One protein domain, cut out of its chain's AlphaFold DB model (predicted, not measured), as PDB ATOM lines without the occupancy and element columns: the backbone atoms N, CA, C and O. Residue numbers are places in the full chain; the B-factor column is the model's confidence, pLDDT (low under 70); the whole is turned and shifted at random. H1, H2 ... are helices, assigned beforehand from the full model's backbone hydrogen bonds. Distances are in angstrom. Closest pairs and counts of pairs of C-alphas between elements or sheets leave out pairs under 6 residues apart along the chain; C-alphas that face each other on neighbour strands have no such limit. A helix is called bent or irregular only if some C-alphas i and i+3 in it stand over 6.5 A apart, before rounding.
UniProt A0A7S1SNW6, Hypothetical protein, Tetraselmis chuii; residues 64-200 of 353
ATOM      1  N   LEU A  64      -9.056  34.917  39.387       72.56
ATOM      2  CA  LEU A  64      -7.947  34.352  40.136       72.56
ATOM      3  C   LEU A  64      -8.059  34.718  41.621       72.56
ATOM      4  O   LEU A  64      -7.755  35.840  42.025       72.56
ATOM      5  N   ASP A  65      -8.397  33.726  42.444       74.69
ATOM      6  CA  ASP A  65      -8.277  33.816  43.897       74.69
ATOM      7  C   ASP A  65      -7.021  33.075  44.390       74.69
ATOM      8  O   ASP A  65      -6.934  31.851  44.358       74.69
ATOM      9  N   PHE A  66      -6.016  33.826  44.853       71.06
ATOM     10  CA  PHE A  66      -4.788  33.255  45.422       71.06
ATOM     11  C   PHE A  66      -4.996  32.628  46.806       71.06
ATOM     12  O   PHE A  66      -4.110  31.926  47.291       71.06
ATOM     13  N   ARG A  67      -6.117  32.914  47.475       72.75
ATOM     14  CA  ARG A  67      -6.388  32.463  48.846       72.75
ATOM     15  C   ARG A  67      -7.019  31.077  48.885       72.75
ATOM     16  O   ARG A  67      -6.859  30.386  49.883       72.75
ATOM     17  N   SER A  68      -7.713  30.683  47.820       67.81
ATOM     18  CA  SER A  68      -8.370  29.379  47.699       67.81
ATOM     19  C   SER A  68      -7.448  28.279  47.164       67.81
ATOM     20  O   SER A  68      -7.834  27.114  47.154       67.81
ATOM     21  N   ILE A  69      -6.240  28.628  46.708       71.00
ATOM     22  CA  ILE A  69      -5.287  27.678  46.132       71.00
ATOM     23  C   ILE A  69      -4.457  27.060  47.256       71.00
ATOM     24  O   ILE A  69      -3.706  27.754  47.944       71.00
ATOM     25  N   ASP A  70      -4.562  25.740  47.413       74.75
ATOM     26  CA  ASP A  70      -3.725  25.005  48.353       74.75
ATOM     27  C   ASP A  70      -2.237  25.134  47.989       74.75
ATOM     28  O   ASP A  70      -1.834  25.115  46.819       74.75
ATOM     29  N   SER A  71      -1.392  25.245  49.015       73.00
ATOM     30  CA  SER A  71       0.055  25.427  48.848       73.00
ATOM     31  C   SER A  71       0.738  24.279  48.086       73.00
ATOM     32  O   SER A  71       1.804  24.487  47.499       73.00
ATOM     33  N   GLY A  72       0.121  23.090  48.034       77.44
ATOM     34  CA  GLY A  72       0.581  21.946  47.248       77.44
ATOM     35  C   GLY A  72       0.200  21.988  45.762       77.44
ATOM     36  O   GLY A  72       0.901  21.387  44.943       77.44
ATOM     37  N   THR A  73      -0.848  22.722  45.377       78.56
ATOM     38  CA  THR A  73      -1.347  22.757  43.988       78.56
ATOM     39  C   THR A  73      -0.440  23.582  43.074       78.56
ATOM     40  O   THR A  73      -0.192  23.206  41.928       78.56
ATOM     41  N   LEU A  74       0.133  24.677  43.583       82.12
ATOM     42  CA  LEU A  74       1.017  25.562  42.816       82.12
ATOM     43  C   LEU A  74       2.257  24.857  42.218       82.12
ATOM     44  O   LEU A  74       2.482  24.976  41.009       82.12
ATOM     45  N   PRO A  75       3.084  24.119  42.990       86.19
ATOM     46  CA  PRO A  75       4.240  23.423  42.423       86.19
ATOM     47  C   PRO A  75       3.833  22.312  41.446       86.19
ATOM     48  O   PRO A  75       4.537  22.082  40.461       86.19
ATOM     49  N   LEU A  76       2.689  21.659  41.677       85.94
ATOM     50  CA  LEU A  76       2.156  20.635  40.779       85.94
ATOM     51  C   LEU A  76       1.746  21.249  39.433       85.94
ATOM     52  O   LEU A  76       2.129  20.728  38.385       85.94
ATOM     53  N   ALA A  77       1.066  22.398  39.449       84.25
ATOM     54  CA  ALA A  77       0.708  23.150  38.248       84.25
ATOM     55  C   ALA A  77       1.950  23.522  37.417       84.25
ATOM     56  O   ALA A  77       1.996  23.263  36.213       84.25
ATOM     57  N   ILE A  78       2.996  24.054  38.060       85.81
ATOM     58  CA  ILE A  78       4.263  24.400  37.391       85.81
ATOM     59  C   ILE A  78       4.919  23.158  36.774       85.81
ATOM     60  O   ILE A  78       5.383  23.211  35.632       85.81
ATOM     61  N   ALA A  79       4.938  22.033  37.494       89.25
ATOM     62  CA  ALA A  79       5.500  20.781  36.993       89.25
ATOM     63  C   ALA A  79       4.743  20.267  35.757       89.25
ATOM     64  O   ALA A  79       5.372  19.909  34.759       89.25
ATOM     65  N   VAL A  80       3.407  20.290  35.780       88.25
ATOM     66  CA  VAL A  80       2.562  19.896  34.639       88.25
ATOM     67  C   VAL A  80       2.833  20.782  33.422       88.25
ATOM     68  O   VAL A  80       3.005  20.269  32.314       88.25
ATOM     69  N   ILE A  81       2.943  22.100  33.619       86.12
ATOM     70  CA  ILE A  81       3.277  23.045  32.545       86.12
ATOM     71  C   ILE A  81       4.660  22.724  31.961       86.12
ATOM     72  O   ILE A  81       4.804  22.626  30.742       86.12
ATOM     73  N   ALA A  82       5.670  22.508  32.807       86.56
ATOM     74  CA  ALA A  82       7.029  22.199  32.369       86.56
ATOM     75  C   ALA A  82       7.098  20.892  31.564       86.56
ATOM     76  O   ALA A  82       7.692  20.866  30.486       86.56
ATOM     77  N   ILE A  83       6.443  19.828  32.038       88.88
ATOM     78  CA  ILE A  83       6.358  18.545  31.326       88.88
ATOM     79  C   ILE A  83       5.671  18.738  29.970       88.88
ATOM     80  O   ILE A  83       6.181  18.280  28.945       88.88
ATOM     81  N   GLY A  84       4.554  19.470  29.938       85.50
ATOM     82  CA  GLY A  84       3.844  19.790  28.703       85.50
ATOM     83  C   GLY A  84       4.729  20.517  27.689       85.50
ATOM     84  O   GLY A  84       4.728  20.166  26.510       85.50
ATOM     85  N   LEU A  85       5.538  21.482  28.136       83.62
ATOM     86  CA  LEU A  85       6.485  22.202  27.280       83.62
ATOM     87  C   LEU A  85       7.613  21.305  26.757       83.62
ATOM     88  O   LEU A  85       7.946  21.379  25.571       83.62
ATOM     89  N   ILE A  86       8.163  20.433  27.608       85.50
ATOM     90  CA  ILE A  86       9.219  19.478  27.237       85.50
ATOM     91  C   ILE A  86       8.732  18.500  26.170       85.50
ATOM     92  O   ILE A  86       9.504  18.144  25.289       85.50
ATOM     93  N   VAL A  87       7.468  18.077  26.215       87.25
ATOM     94  CA  VAL A  87       6.891  17.189  25.194       87.25
ATOM     95  C   VAL A  87       6.513  17.967  23.930       87.25
ATOM     96  O   VAL A  87       6.729  17.500  22.812       87.25
ATOM     97  N   ARG A  88       5.978  19.182  24.081       83.62
ATOM     98  CA  ARG A  88       5.472  20.002  22.973       83.62
ATOM     99  C   ARG A  88       6.572  20.495  22.037       83.62
ATOM    100  O   ARG A  88       6.386  20.432  20.824       83.62
ATOM    101  N   LEU A  89       7.692  20.992  22.568       82.25
ATOM    102  CA  LEU A  89       8.761  21.586  21.749       82.25
ATOM    103  C   LEU A  89       9.418  20.576  20.781       82.25
ATOM    104  O   LEU A  89       9.551  20.907  19.600       82.25
ATOM    105  N   PRO A  90       9.768  19.342  21.196       83.19
ATOM    106  CA  PRO A  90      10.290  18.318  20.294       83.19
ATOM    107  C   PRO A  90       9.275  17.870  19.246       83.19
ATOM    108  O   PRO A  90       9.647  17.716  18.088       83.19
ATOM    109  N   ILE A  91       7.999  17.696  19.617       84.62
ATOM    110  CA  ILE A  91       6.952  17.302  18.663       84.62
ATOM    111  C   ILE A  91       6.757  18.395  17.610       84.62
ATOM    112  O   ILE A  91       6.735  18.095  16.419       84.62
ATOM    113  N   ALA A  92       6.683  19.664  18.021       80.56
ATOM    114  CA  ALA A  92       6.592  20.786  17.090       80.56
ATOM    115  C   ALA A  92       7.808  20.843  16.147       80.56
ATOM    116  O   ALA A  92       7.647  21.041  14.946       80.56
ATOM    117  N   GLY A  93       9.017  20.594  16.664       76.94
ATOM    118  CA  GLY A  93      10.224  20.481  15.841       76.94
ATOM    119  C   GLY A  93      10.204  19.283  14.880       76.94
ATOM    120  O   GLY A  93      10.657  19.407  13.742       76.94
ATOM    121  N   ALA A  94       9.650  18.146  15.306       82.12
ATOM    122  CA  ALA A  94       9.538  16.928  14.506       82.12
ATOM    123  C   ALA A  94       8.505  17.058  13.376       82.12
ATOM    124  O   ALA A  94       8.754  16.575  12.276       82.12
ATOM    125  N   VAL A  95       7.387  17.760  13.596       82.56
ATOM    126  CA  VAL A  95       6.379  18.033  12.549       82.56
ATOM    127  C   VAL A  95       6.966  18.854  11.395       82.56
ATOM    128  O   VAL A  95       6.553  18.706  10.249       82.56
ATOM    129  N   LEU A  96       7.973  19.684  11.667       78.00
ATOM    130  CA  LEU A  96       8.668  20.467  10.642       78.00
ATOM    131  C   LEU A  96       9.753  19.658   9.906       78.00
ATOM    132  O   LEU A  96      10.435  20.187   9.022       78.00
ATOM    133  N   TRP A  97       9.956  18.387  10.263       70.75
ATOM    134  CA  TRP A  97      10.930  17.511   9.625       70.75
ATOM    135  C   TRP A  97      10.427  17.069   8.247       70.75
ATOM    136  O   TRP A  97       9.658  16.126   8.117       70.75
ATOM    137  N   GLY A  98      10.849  17.790   7.209       67.94
ATOM    138  CA  GLY A  98      10.396  17.585   5.828       67.94
ATOM    139  C   GLY A  98      10.117  18.897   5.098       67.94
ATOM    140  O   GLY A  98      10.182  18.943   3.877       67.94
ATOM    141  N   GLY A  99       9.911  19.992   5.838       67.00
ATOM    142  CA  GLY A  99      10.029  21.335   5.279       67.00
ATOM    143  C   GLY A  99      11.508  21.666   5.106       67.00
ATOM    144  O   GLY A  99      12.292  21.439   6.035       67.00
ATOM    145  N   GLY A 100      11.900  22.205   3.949       70.75
ATOM    146  CA  GLY A 100      13.267  22.648   3.624       70.75
ATOM    147  C   GLY A 100      13.812  23.798   4.490       70.75
ATOM    148  O   GLY A 100      14.655  24.560   4.036       70.75
ATOM    149  N   LEU A 101      13.315  23.942   5.721       69.25
ATOM    150  CA  LEU A 101      13.686  24.950   6.701       69.25
ATOM    151  C   LEU A 101      14.947  24.538   7.463       69.25
ATOM    152  O   LEU A 101      15.186  23.360   7.763       69.25
ATOM    153  N   ASN A 102      15.728  25.538   7.848       77.00
ATOM    154  CA  ASN A 102      16.942  25.351   8.628       77.00
ATOM    155  C   ASN A 102      16.614  24.952  10.082       77.00
ATOM    156  O   ASN A 102      15.549  25.277  10.607       77.00
ATOM    157  N   LEU A 103      17.539  24.286  10.786       72.81
ATOM    158  CA  LEU A 103      17.327  23.846  12.179       72.81
ATOM    159  C   LEU A 103      16.998  25.024  13.122       72.81
ATOM    160  O   LEU A 103      16.239  24.871  14.076       72.81
ATOM    161  N   LYS A 104      17.532  26.212  12.809       73.38
ATOM    162  CA  LYS A 104      17.252  27.472  13.516       73.38
ATOM    163  C   LYS A 104      15.816  27.954  13.293       73.38
ATOM    164  O   LYS A 104      15.149  28.350  14.238       73.38
ATOM    165  N   GLU A 105      15.306  27.857  12.072       73.19
ATOM    166  CA  GLU A 105      13.933  28.252  11.739       73.19
ATOM    167  C   GLU A 105      12.922  27.270  12.338       73.19
ATOM    168  O   GLU A 105      11.910  27.686  12.894       73.19
ATOM    169  N   LYS A 106      13.235  25.967  12.338       77.81
ATOM    170  CA  LYS A 106      12.418  24.944  13.014       77.81
ATOM    171  C   LYS A 106      12.311  25.203  14.516       77.81
ATOM    172  O   LYS A 106      11.221  25.132  15.080       77.81
ATOM    173  N   GLY A 107      13.430  25.560  15.148       74.50
ATOM    174  CA  GLY A 107      13.458  25.989  16.545       74.50
ATOM    175  C   GLY A 107      12.640  27.261  16.785       74.50
ATOM    176  O   GLY A 107      11.894  27.322  17.758       74.50
ATOM    177  N   PHE A 108      12.717  28.246  15.885       78.81
ATOM    178  CA  PHE A 108      11.914  29.470  15.974       78.81
ATOM    179  C   PHE A 108      10.410  29.179  15.917       78.81
ATOM    180  O   PHE A 108       9.664  29.663  16.763       78.81
ATOM    181  N   VAL A 109       9.969  28.355  14.964       76.50
ATOM    182  CA  VAL A 109       8.552  27.988  14.811       76.50
ATOM    183  C   VAL A 109       8.051  27.189  16.018       76.50
ATOM    184  O   VAL A 109       6.949  27.432  16.502       76.50
ATOM    185  N   ALA A 110       8.861  26.277  16.563       77.50
ATOM    186  CA  ALA A 110       8.496  25.551  17.780       77.50
ATOM    187  C   ALA A 110       8.357  26.490  18.996       77.50
ATOM    188  O   ALA A 110       7.438  26.342  19.802       77.50
ATOM    189  N   LEU A 111       9.244  27.481  19.115       74.69
ATOM    190  CA  LEU A 111       9.249  28.456  20.207       74.69
ATOM    191  C   LEU A 111       8.161  29.534  20.068       74.69
ATOM    192  O   LEU A 111       7.664  30.032  21.078       74.69
ATOM    193  N   SER A 112       7.736  29.868  18.849       76.88
ATOM    194  CA  SER A 112       6.639  30.818  18.617       76.88
ATOM    195  C   SER A 112       5.266  30.263  19.007       76.88
ATOM    196  O   SER A 112       4.314  31.022  19.156       76.88
ATOM    197  N   TRP A 113       5.167  28.952  19.244       72.25
ATOM    198  CA  TRP A 113       3.957  28.258  19.699       72.25
ATOM    199  C   TRP A 113       3.800  28.193  21.228       72.25
ATOM    200  O   TRP A 113       2.878  27.523  21.717       72.25
ATOM    201  N   LEU A 114       4.689  28.861  21.974       69.06
ATOM    202  CA  LEU A 114       4.630  29.009  23.432       69.06
ATOM    203  C   LEU A 114       3.520  29.963  23.920       69.06
ATOM    204  O   LEU A 114       2.795  29.577  24.836       69.06
ATOM    205  N   PRO A 115       3.321  31.169  23.350       58.16
ATOM    206  CA  PRO A 115       2.312  32.095  23.841       58.16
ATOM    207  C   PRO A 115       0.944  31.772  23.225       58.16
ATOM    208  O   PRO A 115       0.637  32.180  22.106       58.16
ATOM    209  N   LYS A 116       0.082  31.052  23.956       61.75
ATOM    210  CA  LYS A 116      -1.332  30.865  23.577       61.75
ATOM    211  C   LYS A 116      -2.258  31.075  24.777       61.75
ATOM    212  O   LYS A 116      -2.717  30.118  25.380       61.75
ATOM    213  N   ALA A 117      -2.558  32.334  25.090       65.19
ATOM    214  CA  ALA A 117      -3.250  32.695  26.328       65.19
ATOM    215  C   ALA A 117      -4.789  32.610  26.269       65.19
ATOM    216  O   ALA A 117      -5.435  32.146  27.204       65.19
ATOM    217  N   THR A 118      -5.403  33.040  25.168       67.25
ATOM    218  CA  THR A 118      -6.845  33.357  25.153       67.25
ATOM    219  C   THR A 118      -7.748  32.129  25.065       67.25
ATOM    220  O   THR A 118      -8.737  32.029  25.784       67.25
ATOM    221  N   VAL A 119      -7.390  31.149  24.231       72.56
ATOM    222  CA  VAL A 119      -8.165  29.901  24.103       72.56
ATOM    223  C   VAL A 119      -8.049  29.042  25.365       72.56
ATOM    224  O   VAL A 119      -8.995  28.355  25.727       72.56
ATOM    225  N   GLN A 120      -6.908  29.097  26.055       71.75
ATOM    226  CA  GLN A 120      -6.705  28.352  27.296       71.75
ATOM    227  C   GLN A 120      -7.601  28.884  28.414       71.75
ATOM    228  O   GLN A 120      -8.287  28.091  29.049       71.75
ATOM    229  N   ALA A 121      -7.671  30.206  28.589       72.75
ATOM    230  CA  ALA A 121      -8.561  30.825  29.569       72.75
ATOM    231  C   ALA A 121     -10.043  30.510  29.298       72.75
ATOM    232  O   ALA A 121     -10.783  30.192  30.223       72.75
ATOM    233  N   ALA A 122     -10.465  30.538  28.029       76.19
ATOM    234  CA  ALA A 122     -11.848  30.243  27.653       76.19
ATOM    235  C   ALA A 122     -12.235  28.767  27.854       76.19
ATOM    236  O   ALA A 122     -13.380  28.473  28.183       76.19
ATOM    237  N   LEU A 123     -11.304  27.830  27.643       80.44
ATOM    238  CA  LEU A 123     -11.567  26.397  27.817       80.44
ATOM    239  C   LEU A 123     -11.414  25.934  29.268       80.44
ATOM    240  O   LEU A 123     -12.042  24.949  29.648       80.44
ATOM    241  N   ALA A 124     -10.606  26.621  30.077       83.75
ATOM    242  CA  ALA A 124     -10.351  26.240  31.463       83.75
ATOM    243  C   ALA A 124     -11.604  26.307  32.349       83.75
ATOM    244  O   ALA A 124     -11.713  25.545  33.302       83.75
ATOM    245  N   THR A 125     -12.564  27.171  32.018       84.31
ATOM    246  CA  THR A 125     -13.830  27.319  32.756       84.31
ATOM    247  C   THR A 125     -14.900  26.307  32.338       84.31
ATOM    248  O   THR A 125     -15.869  26.098  33.067       84.31
ATOM    249  N   ALA A 126     -14.735  25.637  31.192       86.69
ATOM    250  CA  ALA A 126     -15.736  24.716  30.656       86.69
ATOM    251  C   ALA A 126     -16.017  23.490  31.551       86.69
ATOM    252  O   ALA A 126     -17.188  23.141  31.692       86.69
ATOM    253  N   PRO A 127     -15.019  22.833  32.183       88.69
ATOM    254  CA  PRO A 127     -15.283  21.725  33.100       88.69
ATOM    255  C   PRO A 127     -16.174  22.135  34.276       88.69
ATOM    256  O   PRO A 127     -17.101  21.407  34.616       88.69
ATOM    257  N   LEU A 128     -15.932  23.318  34.848       86.19
ATOM    258  CA  LEU A 128     -16.695  23.828  35.984       86.19
ATOM    259  C   LEU A 128     -18.154  24.120  35.596       86.19
ATOM    260  O   LEU A 128     -19.069  23.723  36.307       86.19
ATOM    261  N   ASP A 129     -18.382  24.706  34.415       88.31
ATOM    262  CA  ASP A 129     -19.729  24.910  33.856       88.31
ATOM    263  C   ASP A 129     -20.477  23.580  33.637       88.31
ATOM    264  O   ASP A 129     -21.679  23.489  33.888       88.31
ATOM    265  N   VAL A 130     -19.781  22.518  33.217       88.88
ATOM    266  CA  VAL A 130     -20.384  21.182  33.065       88.88
ATOM    267  C   VAL A 130     -20.737  20.565  34.419       88.88
ATOM    268  O   VAL A 130     -21.822  20.002  34.545       88.88
ATOM    269  N   ILE A 131     -19.865  20.686  35.425       88.75
ATOM    270  CA  ILE A 131     -20.128  20.202  36.790       88.75
ATOM    271  C   ILE A 131     -21.356  20.914  37.359       88.75
ATOM    272  O   ILE A 131     -22.301  20.269  37.797       88.75
ATOM    273  N   TYR A 132     -21.397  22.239  37.262       87.88
ATOM    274  CA  TYR A 132     -22.538  23.032  37.699       87.88
ATOM    275  C   TYR A 132     -23.827  22.624  36.991       87.88
ATOM    276  O   TYR A 132     -24.829  22.372  37.646       87.88
ATOM    277  N   ARG A 133     -23.816  22.439  35.672       86.81
ATOM    278  CA  ARG A 133     -25.017  21.981  34.954       86.81
ATOM    279  C   ARG A 133     -25.462  20.563  35.298       86.81
ATOM    280  O   ARG A 133     -26.637  20.266  35.126       86.81
ATOM    281  N   ALA A 134     -24.541  19.692  35.696       86.12
ATOM    282  CA  ALA A 134     -24.845  18.300  36.007       86.12
ATOM    283  C   ALA A 134     -25.322  18.093  37.453       86.12
ATOM    284  O   ALA A 134     -26.030  17.125  37.703       86.12
ATOM    285  N   TYR A 135     -24.922  18.969  38.380       82.81
ATOM    286  CA  TYR A 135     -25.178  18.809  39.816       82.81
ATOM    287  C   TYR A 135     -26.086  19.894  40.421       82.81
ATOM    288  O   TYR A 135     -26.606  19.688  41.512       82.81
ATOM    289  N   LEU A 136     -26.324  21.028  39.746       77.56
ATOM    290  CA  LEU A 136     -27.214  22.095  40.240       77.56
ATOM    291  C   LEU A 136     -28.702  21.820  39.967       77.56
ATOM    292  O   LEU A 136     -29.416  22.695  39.474       77.56
ATOM    293  N   ASP A 137     -29.180  20.629  40.317       77.69
ATOM    294  CA  ASP A 137     -30.618  20.432  40.535       77.69
ATOM    295  C   ASP A 137     -31.056  21.141  41.835       77.69
ATOM    296  O   ASP A 137     -32.137  21.730  41.889       77.69
ATOM    297  N   ASP A 138     -30.163  21.197  42.833       74.19
ATOM    298  CA  ASP A 138     -30.324  21.938  44.086       74.19
ATOM    299  C   ASP A 138     -29.316  23.108  44.170       74.19
ATOM    300  O   ASP A 138     -28.133  22.905  44.462       74.19
ATOM    301  N   PRO A 139     -29.738  24.373  43.966       77.44
ATOM    302  CA  PRO A 139     -28.829  25.526  43.972       77.44
ATOM    303  C   PRO A 139     -28.221  25.829  45.351       77.44
ATOM    304  O   PRO A 139     -27.297  26.633  45.446       77.44
ATOM    305  N   ALA A 140     -28.723  25.193  46.412       80.50
ATOM    306  CA  ALA A 140     -28.237  25.362  47.777       80.50
ATOM    307  C   ALA A 140     -26.861  24.721  48.025       80.50
ATOM    308  O   ALA A 140     -26.227  25.032  49.025       80.50
ATOM    309  N   TRP A 141     -26.377  23.854  47.131       83.31
ATOM    310  CA  TRP A 141     -25.036  23.270  47.253       83.31
ATOM    311  C   TRP A 141     -23.923  24.256  46.897       83.31
ATOM    312  O   TRP A 141     -22.775  24.090  47.310       83.31
ATOM    313  N   MET A 142     -24.258  25.299  46.137       81.38
ATOM    314  CA  MET A 142     -23.293  26.267  45.645       81.38
ATOM    315  C   MET A 142     -22.706  27.071  46.810       81.38
ATOM    316  O   MET A 142     -23.426  27.748  47.541       81.38
ATOM    317  N   GLY A 143     -21.386  27.004  46.985       78.50
ATOM    318  CA  GLY A 143     -20.694  27.717  48.060       78.50
ATOM    319  C   GLY A 143     -20.829  27.093  49.455       78.50
ATOM    320  O   GLY A 143     -20.283  27.655  50.401       78.50
ATOM    321  N   GLU A 144     -21.488  25.935  49.602       83.44
ATOM    322  CA  GLU A 144     -21.461  25.165  50.858       83.44
ATOM    323  C   GLU A 144     -20.206  24.283  50.994       83.44
ATOM    324  O   GLU A 144     -19.866  23.818  52.087       83.44
ATOM    325  N   CYS A 145     -19.475  24.080  49.898       81.94
ATOM    326  CA  CYS A 145     -18.251  23.296  49.883       81.94
ATOM    327  C   CYS A 145     -17.136  23.961  50.706       81.94
ATOM    328  O   CYS A 145     -16.770  25.115  50.496       81.94
ATOM    329  N   GLY A 146     -16.579  23.214  51.666       73.44
ATOM    330  CA  GLY A 146     -15.489  23.674  52.540       73.44
ATOM    331  C   GLY A 146     -15.932  24.321  53.858       73.44
ATOM    332  O   GLY A 146     -15.082  24.598  54.706       73.44
ATOM    333  N   LEU A 147     -17.237  24.505  54.090       83.31
ATOM    334  CA  LEU A 147     -17.745  24.978  55.379       83.31
ATOM    335  C   LEU A 147     -17.735  23.851  56.429       83.31
ATOM    336  O   LEU A 147     -18.131  22.715  56.150       83.31
ATOM    337  N   PRO A 148     -17.288  24.130  57.670       77.69
ATOM    338  CA  PRO A 148     -17.276  23.134  58.735       77.69
ATOM    339  C   PRO A 148     -18.680  22.757  59.235       77.69
ATOM    340  O   PRO A 148     -18.796  21.707  59.863       77.69
ATOM    341  N   ASP A 149     -19.704  23.564  58.942       83.88
ATOM    342  CA  ASP A 149     -21.097  23.416  59.396       83.88
ATOM    343  C   ASP A 149     -22.083  23.399  58.205       83.88
ATOM    344  O   ASP A 149     -23.105  24.077  58.216       83.88
ATOM    345  N   SER A 150     -21.731  22.700  57.117       84.88
ATOM    346  CA  SER A 150     -22.613  22.581  55.946       84.88
ATOM    347  C   SER A 150     -23.803  21.659  56.237       84.88
ATOM    348  O   SER A 150     -23.655  20.616  56.883       84.88
ATOM    349  N   THR A 151     -24.984  22.014  55.725       83.00
ATOM    350  CA  THR A 151     -26.238  21.285  56.014       83.00
ATOM    351  C   THR A 151     -26.267  19.914  55.331       83.00
ATOM    352  O   THR A 151     -26.870  18.973  55.841       83.00
ATOM    353  N   TYR A 152     -25.564  19.791  54.202       82.19
ATOM    354  CA  TYR A 152     -25.542  18.616  53.319       82.19
ATOM    355  C   TYR A 152     -24.357  17.669  53.582       82.19
ATOM    356  O   TYR A 152     -24.025  16.806  52.767       82.19
ATOM    357  N   ARG A 153     -23.644  17.838  54.707       81.00
ATOM    358  CA  ARG A 153     -22.495  16.985  55.040       81.00
ATOM    359  C   ARG A 153     -22.947  15.537  55.264       81.00
ATOM    360  O   ARG A 153     -23.789  15.269  56.115       81.00
ATOM    361  N   GLY A 154     -22.295  14.603  54.572       82.94
ATOM    362  CA  GLY A 154     -22.603  13.172  54.625       82.94
ATOM    363  C   GLY A 154     -23.520  12.690  53.499       82.94
ATOM    364  O   GLY A 154     -23.680  11.479  53.342       82.94
ATOM    365  N   ASP A 155     -24.067  13.599  52.683       86.50
ATOM    366  CA  ASP A 155     -24.744  13.220  51.450       86.50
ATOM    367  C   ASP A 155     -23.707  12.847  50.375       86.50
ATOM    368  O   ASP A 155     -22.843  13.662  50.033       86.50
ATOM    369  N   PRO A 156     -23.781  11.638  49.788       86.56
ATOM    370  CA  PRO A 156     -22.768  11.170  48.842       86.56
ATOM    371  C   PRO A 156     -22.703  12.025  47.567       86.56
ATOM    372  O   PRO A 156     -21.625  12.195  47.006       86.56
ATOM    373  N   GLY A 157     -23.835  12.592  47.129       86.56
ATOM    374  CA  GLY A 157     -23.889  13.485  45.966       86.56
ATOM    375  C   GLY A 157     -23.249  14.853  46.222       86.56
ATOM    376  O   GLY A 157     -22.551  15.372  45.354       86.56
ATOM    377  N   PHE A 158     -23.418  15.405  47.427       87.38
ATOM    378  CA  PHE A 158     -22.824  16.687  47.812       87.38
ATOM    379  C   PHE A 158     -21.300  16.580  47.971       87.38
ATOM    380  O   PHE A 158     -20.558  17.426  47.472       87.38
ATOM    381  N   GLU A 159     -20.803  15.509  48.599       87.12
ATOM    382  CA  GLU A 159     -19.355  15.281  48.716       87.12
ATOM    383  C   GLU A 159     -18.686  15.087  47.348       87.12
ATOM    384  O   GLU A 159     -17.579  15.578  47.107       87.12
ATOM    385  N   GLU A 160     -19.365  14.394  46.433       89.00
ATOM    386  CA  GLU A 160     -18.897  14.221  45.063       89.00
ATOM    387  C   GLU A 160     -18.855  15.550  44.298       89.00
ATOM    388  O   GLU A 160     -17.840  15.849  43.658       89.00
ATOM    389  N   PHE A 161     -19.895  16.376  44.426       89.19
ATOM    390  CA  PHE A 161     -19.928  17.729  43.875       89.19
ATOM    391  C   PHE A 161     -18.752  18.579  44.373       89.19
ATOM    392  O   PHE A 161     -17.997  19.108  43.554       89.19
ATOM    393  N   CYS A 162     -18.527  18.642  45.689       88.44
ATOM    394  CA  CYS A 162     -17.442  19.440  46.264       88.44
ATOM    395  C   CYS A 162     -16.057  18.984  45.792       88.44
ATOM    396  O   CYS A 162     -15.161  19.803  45.568       88.44
ATOM    397  N   ARG A 163     -15.868  17.676  45.590       88.88
ATOM    398  CA  ARG A 163     -14.627  17.147  45.013       88.88
ATOM    399  C   ARG A 163     -14.426  17.630  43.574       88.88
ATOM    400  O   ARG A 163     -13.313  18.013  43.216       88.88
ATOM    401  N   TYR A 164     -15.474  17.619  42.753       89.94
ATOM    402  CA  TYR A 164     -15.391  18.076  41.366       89.94
ATOM    403  C   TYR A 164     -15.221  19.590  41.242       89.94
ATOM    404  O   TYR A 164     -14.431  20.037  40.411       89.94
ATOM    405  N   GLU A 165     -15.898  20.370  42.081       86.88
ATOM    406  CA  GLU A 165     -15.724  21.822  42.153       86.88
ATOM    407  C   GLU A 165     -14.266  22.185  42.475       86.88
ATOM    408  O   GLU A 165     -13.665  23.004  41.776       86.88
ATOM    409  N   SER A 166     -13.652  21.498  43.448       86.06
ATOM    410  CA  SER A 166     -12.228  21.665  43.766       86.06
ATOM    411  C   SER A 166     -11.334  21.409  42.551       86.06
ATOM    412  O   SER A 166     -10.478  22.232  42.237       86.06
ATOM    413  N   TRP A 167     -11.548  20.308  41.822       87.94
ATOM    414  CA  TRP A 167     -10.756  20.002  40.625       87.94
ATOM    415  C   TRP A 167     -10.960  21.028  39.509       87.94
ATOM    416  O   TRP A 167     -10.010  21.375  38.808       87.94
ATOM    417  N   GLY A 168     -12.184  21.530  39.332       87.44
ATOM    418  CA  GLY A 168     -12.476  22.597  38.378       87.44
ATOM    419  C   GLY A 168     -11.709  23.880  38.705       87.44
ATOM    420  O   GLY A 168     -11.083  24.464  37.818       87.44
ATOM    421  N   ASN A 169     -11.681  24.269  39.981       85.25
ATOM    422  CA  ASN A 169     -10.916  25.421  40.457       85.25
ATOM    423  C   ASN A 169      -9.400  25.226  40.275       85.25
ATOM    424  O   ASN A 169      -8.721  26.141  39.801       85.25
ATOM    425  N   ASP A 170      -8.874  24.025  40.534       86.12
ATOM    426  CA  ASP A 170      -7.462  23.692  40.298       86.12
ATOM    427  C   ASP A 170      -7.078  23.786  38.808       86.12
ATOM    428  O   ASP A 170      -5.991  24.265  38.462       86.12
ATOM    429  N   ILE A 171      -7.971  23.364  37.902       87.06
ATOM    430  CA  ILE A 171      -7.773  23.463  36.447       87.06
ATOM    431  C   ILE A 171      -7.719  24.930  36.008       87.06
ATOM    432  O   ILE A 171      -6.814  25.306  35.254       87.06
ATOM    433  N   ILE A 172      -8.648  25.764  36.486       85.69
ATOM    434  CA  ILE A 172      -8.675  27.203  36.181       85.69
ATOM    435  C   ILE A 172      -7.395  27.869  36.691       85.69
ATOM    436  O   ILE A 172      -6.711  28.546  35.918       85.69
ATOM    437  N   ALA A 173      -7.015  27.618  37.944       85.06
ATOM    438  CA  ALA A 173      -5.791  28.156  38.529       85.06
ATOM    439  C   ALA A 173      -4.553  27.748  37.714       85.06
ATOM    440  O   ALA A 173      -3.749  28.600  37.326       85.06
ATOM    441  N   THR A 174      -4.428  26.463  37.372       86.06
ATOM    442  CA  THR A 174      -3.317  25.937  36.562       86.06
ATOM    443  C   THR A 174      -3.247  26.598  35.185       86.06
ATOM    444  O   THR A 174      -2.159  26.957  34.728       86.06
ATOM    445  N   ALA A 175      -4.389  26.804  34.521       85.69
ATOM    446  CA  ALA A 175      -4.441  27.471  33.224       85.69
ATOM    447  C   ALA A 175      -3.969  28.928  33.309       85.69
ATOM    448  O   ALA A 175      -3.204  29.376  32.454       85.69
ATOM    449  N   ILE A 176      -4.359  29.664  34.352       82.88
ATOM    450  CA  ILE A 176      -3.924  31.055  34.516       82.88
ATOM    451  C   ILE A 176      -2.428  31.125  34.854       82.88
ATOM    452  O   ILE A 176      -1.709  31.940  34.270       82.88
ATOM    453  N   PHE A 177      -1.912  30.229  35.702       84.38
ATOM    454  CA  PHE A 177      -0.467  30.126  35.931       84.38
ATOM    455  C   PHE A 177       0.303  29.799  34.653       84.38
ATOM    456  O   PHE A 177       1.368  30.373  34.431       84.38
ATOM    457  N   ALA A 178      -0.237  28.946  33.779       85.06
ATOM    458  CA  ALA A 178       0.363  28.679  32.478       85.06
ATOM    459  C   ALA A 178       0.464  29.959  31.643       85.06
ATOM    460  O   ALA A 178       1.520  30.225  31.074       85.06
ATOM    461  N   ILE A 179      -0.575  30.797  31.620       84.81
ATOM    462  CA  ILE A 179      -0.568  32.077  30.897       84.81
ATOM    463  C   ILE A 179       0.495  33.020  31.468       84.81
ATOM    464  O   ILE A 179       1.322  33.538  30.716       84.81
ATOM    465  N   ILE A 180       0.510  33.211  32.789       83.69
ATOM    466  CA  ILE A 180       1.446  34.118  33.469       83.69
ATOM    467  C   ILE A 180       2.895  33.659  33.275       83.69
ATOM    468  O   ILE A 180       3.775  34.481  33.027       83.69
ATOM    469  N   LEU A 181       3.151  32.351  33.354       83.50
ATOM    470  CA  LEU A 181       4.496  31.794  33.236       83.50
ATOM    471  C   LEU A 181       4.993  31.759  31.785       83.50
ATOM    472  O   LEU A 181       6.186  31.929  31.549       83.50
ATOM    473  N   THR A 182       4.117  31.531  30.804       82.38
ATOM    474  CA  THR A 182       4.539  31.321  29.406       82.38
ATOM    475  C   THR A 182       4.446  32.567  28.530       82.38
ATOM    476  O   THR A 182       5.250  32.702  27.604       82.38
ATOM    477  N   ALA A 183       3.530  33.503  28.802       82.69
ATOM    478  CA  ALA A 183       3.318  34.656  27.925       82.69
ATOM    479  C   ALA A 183       4.503  35.647  27.913       82.69
ATOM    480  O   ALA A 183       4.966  35.971  26.814       82.69
ATOM    481  N   PRO A 184       5.063  36.091  29.061       83.25
ATOM    482  CA  PRO A 184       6.200  37.012  29.047       83.25
ATOM    483  C   PRO A 184       7.467  36.392  28.431       83.25
ATOM    484  O   PRO A 184       8.037  37.005  27.523       83.25
ATOM    485  N   PRO A 185       7.906  35.171  28.816       82.31
ATOM    486  CA  PRO A 185       9.052  34.532  28.171       82.31
ATOM    487  C   PRO A 185       8.812  34.242  26.690       82.31
ATOM    488  O   PRO A 185       9.711  34.470  25.885       82.31
ATOM    489  N   GLY A 186       7.609  33.800  26.309       80.00
ATOM    490  CA  GLY A 186       7.253  33.542  24.914       80.00
ATOM    491  C   GLY A 186       7.392  34.790  24.041       80.00
ATOM    492  O   GLY A 186       8.028  34.736  22.989       80.00
ATOM    493  N   LEU A 187       6.889  35.937  24.504       79.19
ATOM    494  CA  LEU A 187       7.028  37.211  23.792       79.19
ATOM    495  C   LEU A 187       8.494  37.675  23.701       79.19
ATOM    496  O   LEU A 187       8.936  38.157  22.656       79.19
ATOM    497  N   LEU A 188       9.278  37.508  24.772       81.06
ATOM    498  CA  LEU A 188      10.707  37.849  24.779       81.06
ATOM    499  C   LEU A 188      11.517  36.978  23.811       81.06
ATOM    500  O   LEU A 188      12.385  37.477  23.094       81.06
ATOM    501  N   ILE A 189      11.217  35.683  23.770       80.62
ATOM    502  CA  ILE A 189      11.821  34.718  22.851       80.62
ATOM    503  C   ILE A 189      11.508  35.122  21.411       80.62
ATOM    504  O   ILE A 189      12.428  35.271  20.612       80.62
ATOM    505  N   ILE A 190      10.241  35.380  21.088       81.44
ATOM    506  CA  ILE A 190       9.821  35.755  19.733       81.44
ATOM    507  C   ILE A 190      10.448  37.088  19.303       81.44
ATOM    508  O   ILE A 190      10.994  37.179  18.204       81.44
ATOM    509  N   SER A 191      10.428  38.105  20.169       80.50
ATOM    510  CA  SER A 191      10.965  39.436  19.847       80.50
ATOM    511  C   SER A 191      12.479  39.444  19.627       80.50
ATOM    512  O   SER A 191      12.965  40.207  18.794       80.50
ATOM    513  N   LYS A 192      13.239  38.586  20.322       79.31
ATOM    514  CA  LYS A 192      14.691  38.474  20.116       79.31
ATOM    515  C   LYS A 192      15.071  37.508  19.000       79.31
ATOM    516  O   LYS A 192      15.941  37.833  18.198       79.31
ATOM    517  N   LEU A 193      14.457  36.329  18.943       77.19
ATOM    518  CA  LEU A 193      14.833  35.276  17.994       77.19
ATOM    519  C   LEU A 193      14.238  35.494  16.603       77.19
ATOM    520  O   LEU A 193      14.841  35.042  15.638       77.19
ATOM    521  N   GLY A 194      13.132  36.232  16.480       76.75
ATOM    522  CA  GLY A 194      12.529  36.593  15.194       76.75
ATOM    523  C   GLY A 194      13.517  37.251  14.228       76.75
ATOM    524  O   GLY A 194      13.807  36.667  13.186       76.75
ATOM    525  N   PRO A 195      14.118  38.407  14.571       71.31
ATOM    526  CA  PRO A 195      15.074  39.075  13.686       71.31
ATOM    527  C   PRO A 195      16.413  38.330  13.536       71.31
ATOM    528  O   PRO A 195      17.151  38.602  12.595       71.31
ATOM    529  N   LEU A 196      16.754  37.417  14.455       69.75
ATOM    530  CA  LEU A 196      18.036  36.700  14.451       69.75
ATOM    531  C   LEU A 196      17.999  35.385  13.664       69.75
ATOM    532  O   LEU A 196      19.025  34.970  13.125       69.75
ATOM    533  N   TRP A 197      16.869  34.676  13.674       69.56
ATOM    534  CA  TRP A 197      16.748  33.327  13.106       69.56
ATOM    535  C   TRP A 197      15.954  33.294  11.799       69.56
ATOM    536  O   TRP A 197      16.106  32.328  11.055       69.56
ATOM    537  N   LEU A 198      15.182  34.341  11.487       62.81
ATOM    538  CA  LEU A 198      14.467  34.489  10.222       62.81
ATOM    539  C   LEU A 198      15.276  35.398   9.279       62.81
ATOM    540  O   LEU A 198      15.155  36.623   9.296       62.81
ATOM    541  N   ASN A 199      16.153  34.806   8.465       56.34
ATOM    542  CA  ASN A 199      16.860  35.567   7.437       56.34
ATOM    543  C   ASN A 199      15.891  35.934   6.308       56.34
ATOM    544  O   ASN A 199      15.193  35.085   5.764       56.34
ATOM    545  N   LYS A 200      15.899  37.207   5.910       51.88
ATOM    546  CA  LYS A 200      15.161  37.685   4.741       51.88
ATOM    547  C   LYS A 200      15.814  37.097   3.486       51.88
ATOM    548  O   LYS A 200      16.926  37.491   3.131       51.88
TER     549      LYS A 200
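Overview. This is residues 64 to 200 of the 353 residues of the protein "Hypothetical protein" of Tetraselmis chuii (UniProt A0A7S1SNW6). A long bent helix, H5, runs along a rod-shaped model, with the short helices H3 and H4 in a row along its first arm, H5a. H1 meets H5a with its first part and slants away toward the end of the rod that holds H5b, where H2 folds back from H1 and fits between H1 and H5b; the loop of residues 136 to 155 makes the other end. The printed part has 137 residues with five named helices, H1 to H5 in chain order, and no named strand: the class is all helix, and the packing is part aligned, part crossed. The whole is loose, with a radius of gyration of the C-alphas of 20.5 A and spans of 67 by 28 by 21 A.

Along the chain. The longest helix, H5, residues 156 to 197, was assigned as one helix by its hydrogen bonds but is bent: C-alphas 181 and 184 are 6.9 A apart. Its arm H5a, residues 156 to 181, is 37.6 A long and begins at C-alpha 156 at (-22.768, 11.170, 48.842); its arm H5b, residues 184 to 197, is 19.5 A long and ends at C-alpha 197 at (16.748, 33.327, 13.106). H1, residues 73 to 95, is 32.7 A long and begins at C-alpha 73 at (-1.347, 22.757, 43.988). H1 is neither bent nor irregular, but only just: C-alphas 87 and 90 are 6.1 A apart. H2 is residues 103 to 112, 14.3 A; H3 is residues 118 to 124, 10.1 A; H4 is residues 126 to 135, 14.4 A.

Arrangement. H5 is the hub, touching four other helices, and its arms stand at a tilt of 38 degrees, only just steep. H4 touches H5a at a shallow tilt of 11 degrees, opposite ways, a helical hairpin; their closest C-alphas, of Leu 128 and Gly 168, are 5.0 A apart. H3 touches H5a at a shallow tilt of 18 degrees, opposite ways, closest at the C-alphas of Ala 124 and Ile 172, 5.1 A. H3 and H4 meet only through their link. H1 touches H5a with residues 73 to 81 alone, at a steep tilt of 59 degrees, the same way; the closest C-alphas, of Ala 77 and Thr 174, are 5.2 A apart. H1 and H2 form a helical hairpin at a steep tilt of 39 degrees, H1 touching with residues 89 to 93 alone; the C-alphas of Ala 92 and Ala 110, the closest, are 5.2 A apart. H2 touches H5b at a shallow tilt of 28 degrees, opposite ways, closest at the C-alphas of Lys 104 and Trp 197, 5.9 A. H1 and H5b are apart. Each O i to N i+4 pair is within hydrogen-bond range in H2, H3, H4 and H5a, against 18 of 19 in H1 and 8 of 10 in H5b.

Size, cuts and confidence. The two C-alphas farthest apart, of Thr 151 and Lys 200, are 67.9 A apart. The printed part has no cut, and the link from H4 to H5, 20 residues, is long. The mean pLDDT of the printed part is 79.9; it is under 70 at residue 68, residues 98 to 99, residue 101, residues 114 to 118 and residues 196 to 200.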